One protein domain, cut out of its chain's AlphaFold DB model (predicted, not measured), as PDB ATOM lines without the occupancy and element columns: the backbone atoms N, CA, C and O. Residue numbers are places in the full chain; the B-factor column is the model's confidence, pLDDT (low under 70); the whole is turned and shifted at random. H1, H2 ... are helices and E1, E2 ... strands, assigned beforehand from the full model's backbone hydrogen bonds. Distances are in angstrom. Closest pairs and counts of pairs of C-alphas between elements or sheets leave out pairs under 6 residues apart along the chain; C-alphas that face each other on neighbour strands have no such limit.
ATOM      1  N   ILE A   4      57.160 107.491  72.717       95.38
ATOM      2  CA  ILE A   4      56.113 106.994  73.631       95.38
ATOM      3  C   ILE A   4      55.100 108.097  73.970       95.38
ATOM      4  O   ILE A   4      53.896 107.853  73.972       95.38
ATOM      5  N   LYS A   5      55.568 109.332  74.208       95.81
ATOM      6  CA  LYS A   5      54.668 110.450  74.522       95.81
ATOM      7  C   LYS A   5      53.865 110.893  73.300       95.81
ATOM      8  O   LYS A   5      52.711 111.283  73.458       95.81
ATOM      9  N   LEU A   6      54.449 110.810  72.104       94.88
ATOM     10  CA  LEU A   6      53.745 111.067  70.846       94.88
ATOM     11  C   LEU A   6      52.602 110.058  70.656       94.88
ATOM     12  O   LEU A   6      51.471 110.457  70.405       94.88
ATOM     13  N   LEU A   7      52.853 108.765  70.869       95.06
ATOM     14  CA  LEU A   7      51.819 107.726  70.785       95.06
ATOM     15  C   LEU A   7      50.695 107.925  71.817       95.06
ATOM     16  O   LEU A   7      49.516 107.792  71.490       95.06
ATOM     17  N   GLU A   8      51.049 108.307  73.043       96.06
ATOM     18  CA  GLU A   8      50.086 108.607  74.110       96.06
ATOM     19  C   GLU A   8      49.171 109.792  73.742       96.06
ATOM     20  O   GLU A   8      47.958 109.754  73.947       96.06
ATOM     21  N   THR A   9      49.742 110.848  73.159       95.56
ATOM     22  CA  THR A   9      49.033 112.111  72.896       95.56
ATOM     23  C   THR A   9      48.264 112.108  71.577       95.56
ATOM     24  O   THR A   9      47.084 112.477  71.570       95.56
ATOM     25  N   ASP A  10      48.880 111.632  70.497       93.44
ATOM     26  CA  ASP A  10      48.353 111.743  69.129       93.44
ATOM     27  C   ASP A  10      47.584 110.502  68.678       93.44
ATOM     28  O   ASP A  10      46.759 110.573  67.765       93.44
ATOM     29  N   ARG A  11      47.879 109.343  69.275       92.31
ATOM     30  CA  ARG A  11      47.217 108.066  68.963       92.31
ATOM     31  C   ARG A  11      46.357 107.545  70.110       92.31
ATOM     32  O   ARG A  11      45.686 106.538  69.930       92.31
ATOM     33  N   LYS A  12      46.337 108.250  71.250       94.75
ATOM     34  CA  LYS A  12      45.532 107.916  72.439       94.75
ATOM     35  C   LYS A  12      45.792 106.499  72.963       94.75
ATOM     36  O   LYS A  12      44.897 105.861  73.505       94.75
ATOM     37  N   ILE A  13      47.023 106.013  72.806       95.06
ATOM     38  CA  ILE A  13      47.439 104.693  73.286       95.06
ATOM     39  C   ILE A  13      47.836 104.813  74.760       95.06
ATOM     40  O   ILE A  13      48.560 105.739  75.134       95.06
ATOM     41  N   ALA A  14      47.389 103.882  75.603       97.38
ATOM     42  CA  ALA A  14      47.824 103.840  76.995       97.38
ATOM     43  C   ALA A  14      49.354 103.717  77.074       97.38
ATOM     44  O   ALA A  14      49.994 103.058  76.258       97.38
ATOM     45  N   ARG A  15      49.969 104.356  78.071       95.31
ATOM     46  CA  ARG A  15      51.432 104.505  78.130       95.31
ATOM     47  C   ARG A  15      52.197 103.175  78.069       95.31
ATOM     48  O   ARG A  15      53.238 103.115  77.416       95.31
ATOM     49  N   LEU A  16      51.698 102.135  78.741       97.12
ATOM     50  CA  LEU A  16      52.314 100.802  78.731       97.12
ATOM     51  C   LEU A  16      52.195 100.130  77.358       97.12
ATOM     52  O   LEU A  16      53.179  99.591  76.858       97.12
ATOM     53  N   ASP A  17      51.043 100.251  76.703       96.62
ATOM     54  CA  ASP A  17      50.834  99.712  75.357       96.62
ATOM     55  C   ASP A  17      51.678 100.461  74.320       96.62
ATOM     56  O   ASP A  17      52.247  99.855  73.416       96.62
ATOM     57  N   ALA A  18      51.841 101.778  74.479       96.75
ATOM     58  CA  ALA A  18      52.718 102.589  73.639       96.75
ATOM     59  C   ALA A  18      54.187 102.168  73.781       96.75
ATOM     60  O   ALA A  18      54.914 102.137  72.789       96.75
ATOM     61  N   TYR A  19      54.623 101.823  74.998       96.38
ATOM     62  CA  TYR A  19      55.950 101.256  75.234       96.38
ATOM     63  C   TYR A  19      56.100  99.888  74.557       96.38
ATOM     64  O   TYR A  19      57.083  99.665  73.849       96.38
ATOM     65  N   GLY A  20      55.117  98.997  74.720       97.19
ATOM     66  CA  GLY A  20      55.111  97.683  74.073       97.19
ATOM     67  C   GLY A  20      55.175  97.785  72.548       97.19
ATOM     68  O   GLY A  20      56.060  97.197  71.931       97.19
ATOM     69  N   LEU A  21      54.311  98.607  71.946       95.81
ATOM     70  CA  LEU A  21      54.274  98.841  70.502       95.81
ATOM     71  C   LEU A  21      55.591  99.428  69.982       95.81
ATOM     72  O   LEU A  21      56.125  98.953  68.980       95.81
ATOM     73  N   ALA A  22      56.132 100.440  70.663       96.00
ATOM     74  CA  ALA A  22      57.415 101.015  70.282       96.00
ATOM     75  C   ALA A  22      58.539  99.969  70.366       96.00
ATOM     76  O   ALA A  22      59.385  99.914  69.488       96.00
ATOM     77  N   SER A  23      58.532  99.085  71.362       96.12
ATOM     78  CA  SER A  23      59.597  98.087  71.530       96.12
ATOM     79  C   SER A  23      59.659  97.058  70.396       96.12
ATOM     80  O   SER A  23      60.733  96.534  70.117       96.12
ATOM     81  N   VAL A  24      58.531  96.767  69.740       96.44
ATOM     82  CA  VAL A  24      58.450  95.734  68.690       96.44
ATOM     83  C   VAL A  24      58.429  96.289  67.267       96.44
ATOM     84  O   VAL A  24      58.791  95.575  66.337       96.44
ATOM     85  N   ALA A  25      57.986  97.535  67.077       96.31
ATOM     86  CA  ALA A  25      57.752  98.107  65.749       96.31
ATOM     87  C   ALA A  25      58.501  99.423  65.480       96.31
ATOM     88  O   ALA A  25      58.488  99.897  64.342       96.31
ATOM     89  N   MET A  26      59.131 100.031  66.490       95.44
ATOM     90  CA  MET A  26      59.939 101.237  66.308       95.44
ATOM     91  C   MET A  26      61.324 100.868  65.796       95.44
ATOM     92  O   MET A  26      61.974  99.968  66.324       95.44
ATOM     93  N   ASP A  27      61.805 101.635  64.827       96.00
ATOM     94  CA  ASP A  27      63.187 101.560  64.366       96.00
ATOM     95  C   ASP A  27      63.917 102.840  64.785       96.00
ATOM     96  O   ASP A  27      63.501 103.943  64.418       96.00
ATOM     97  N   CYS A  28      64.979 102.715  65.584       94.31
ATOM     98  CA  CYS A  28      65.805 103.848  66.003       94.31
ATOM     99  C   CYS A  28      67.161 103.793  65.299       94.31
ATOM    100  O   CYS A  28      67.942 102.860  65.473       94.31
ATOM    101  N   ARG A  29      67.453 104.833  64.520       93.81
ATOM    102  CA  ARG A  29      68.674 104.969  63.723       93.81
ATOM    103  C   ARG A  29      69.595 105.987  64.378       93.81
ATOM    104  O   ARG A  29      69.139 107.029  64.852       93.81
ATOM    105  N   ILE A  30      70.891 105.702  64.371       93.38
ATOM    106  CA  ILE A  30      71.906 106.661  64.805       93.38
ATOM    107  C   ILE A  30      72.072 107.693  63.684       93.38
ATOM    108  O   ILE A  30      72.253 107.327  62.523       93.38
ATOM    109  N   GLY A  31      71.930 108.972  64.029       89.94
ATOM    110  CA  GLY A  31      72.174 110.090  63.123       89.94
ATOM    111  C   GLY A  31      73.668 110.315  62.891       89.94
ATOM    112  O   GLY A  31      74.501 109.485  63.252       89.94
ATOM    113  N   ALA A  32      74.028 111.452  62.297       89.81
ATOM    114  CA  ALA A  32      75.435 111.808  62.142       89.81
ATOM    115  C   ALA A  32      76.133 111.805  63.513       89.81
ATOM    116  O   ALA A  32      75.690 112.479  64.444       89.81
ATOM    117  N   VAL A  33      77.202 111.018  63.630       89.25
ATOM    118  CA  VAL A  33      78.034 110.978  64.831       89.25
ATOM    119  C   VAL A  33      79.122 112.024  64.645       89.25
ATOM    120  O   VAL A  33      80.031 111.839  63.839       89.25
ATOM    121  N   SER A  34      78.997 113.135  65.361       87.25
ATOM    122  CA  SER A  34      80.005 114.193  65.412       87.25
ATOM    123  C   SER A  34      80.370 114.483  66.865       87.25
ATOM    124  O   SER A  34      79.624 114.129  67.778       87.25
ATOM    125  N   ASP A  35      81.506 115.141  67.089       78.56
ATOM    126  CA  ASP A  35      81.921 115.516  68.446       78.56
ATOM    127  C   ASP A  35      80.958 116.517  69.102       78.56
ATOM    128  O   ASP A  35      80.810 116.523  70.322       78.56
ATOM    129  N   ALA A  36      80.274 117.335  68.297       85.44
ATOM    130  CA  ALA A  36      79.336 118.343  68.781       85.44
ATOM    131  C   ALA A  36      77.945 117.766  69.087       85.44
ATOM    132  O   ALA A  36      77.300 118.188  70.045       85.44
ATOM    133  N   GLU A  37      77.478 116.797  68.295       82.31
ATOM    134  CA  GLU A  37      76.115 116.278  68.401       82.31
ATOM    135  C   GLU A  37      76.031 114.768  68.181       82.31
ATOM    136  O   GLU A  37      76.587 114.209  67.230       82.31
ATOM    137  N   LYS A  38      75.246 114.121  69.050       87.94
ATOM    138  CA  LYS A  38      74.858 112.712  68.958       87.94
ATOM    139  C   LYS A  38      73.346 112.640  68.838       87.94
ATOM    140  O   LYS A  38      72.628 112.894  69.803       87.94
ATOM    141  N   ASN A  39      72.876 112.287  67.648       89.69
ATOM    142  CA  ASN A  39      71.458 112.267  67.326       89.69
ATOM    143  C   ASN A  39      70.939 110.831  67.194       89.69
ATOM    144  O   ASN A  39      71.624 109.954  66.667       89.69
ATOM    145  N   VAL A  40      69.709 110.598  67.652       92.88
ATOM    146  CA  VAL A  40      68.982 109.338  67.454       92.88
ATOM    147  C   VAL A  40      67.620 109.661  66.857       92.88
ATOM    148  O   VAL A  40      66.858 110.454  67.410       92.88
ATOM    149  N   HIS A  41      67.304 109.031  65.729       92.94
ATOM    150  CA  HIS A  41      66.040 109.199  65.025       92.94
ATOM    151  C   HIS A  41      65.194 107.945  65.206       92.94
ATOM    152  O   HIS A  41      65.514 106.902  64.647       92.94
ATOM    153  N   CYS A  42      64.114 108.045  65.976       94.62
ATOM    154  CA  CYS A  42      63.182 106.941  66.181       94.62
ATOM    155  C   CYS A  42      61.945 107.112  65.298       94.62
ATOM    156  O   CYS A  42      61.250 108.128  65.372       94.62
ATOM    157  N   LEU A  43      61.682 106.114  64.458       94.81
ATOM    158  CA  LEU A  43      60.645 106.115  63.434       94.81
ATOM    159  C   LEU A  43      59.605 105.031  63.727       94.81
ATOM    160  O   LEU A  43      59.934 103.970  64.253       94.81
ATOM    161  N   MET A  44      58.357 105.285  63.329       94.44
ATOM    162  CA  MET A  44      57.287 104.284  63.319       94.44
ATOM    163  C   MET A  44      56.765 104.100  61.889       94.44
ATOM    164  O   MET A  44      56.489 105.102  61.216       94.44
TER     165      MET A  44
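This is residues 4 to 44 of the 52 residues of an uncharacterized protein of mine drainage metagenome (UniProt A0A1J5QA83). A small head of two short helices, H1 and H2, set crosswise to each other, makes one end, and a narrow two-stranded hairpin, E1 and E2, runs away from it to a loop at the far end, residues 34 to 37. The hairpin makes much of the length, and it has no helix over it. The printed part has 41 residues with two named helices and two named strands, in the order H1, H2, E1, E2, and its one sheet, order E1 - E2, is antiparallel. The class is mixed, helices and strands. The whole is loose, with a radius of gyration of the C-alphas of 12.6 A, and only just elongated, with spans of 37 by 19 by 13 A.

H1, residues 4 to 10, and H2, residues 15 to 25, touch, with 8 pairs of C-alphas within 8 A. Their closest C-alphas are those of Ile 4 and Ala 18, 5.6 A apart. Their lines stand about perpendicular, but only just, at 71 degrees. In H1 and H2 every O i to N i+4 pair is within hydrogen-bond range. A tight link of 1 residue, Met 26, leads from H2 to E1, residues 27 to 33. E1 and E2, residues 38 to 43, form a hairpin of antiparallel neighbour strands, with 156 degrees between their N-to-C directions. C-alphas 28 and 42 face each other at 4.1 A, and C-alphas 33 and 38 at 5.5 A. N 29 and O 41 are within hydrogen-bond range at 2.8 A, and so are N 43 and O 27, also at 2.8 A. H1 is apart from E1 and from E2, and H2 is apart from E2.

H1 begins at C-alpha 4, at (56.113, 106.994, 73.631), and runs to Asp 10. H2 runs from Arg 15 to Ala 25, 15.3 A from first to last C-alpha, and ends at (57.752, 98.107, 65.749). E1, Asp 27 to Val 33, measures 17.6 A, and its last C-alpha stands at (78.034, 110.978, 64.831). E2, Lys 38 to Leu 43, measures 16.6 A and ends at C-alpha 43, at (60.645, 106.115, 63.434).

The two C-alphas farthest apart are those of Lys 12 and Asp 35, at 37.4 A. The first and last printed C-alphas, those of Ile 4 and Met 44, are 10.7 A apart. The printed part has no cut, and its three links, H1 to H2, H2 to E1 and E1 to E2, are tight. The mean pLDDT of the printed part is 93.4, and no printed residue is under 70.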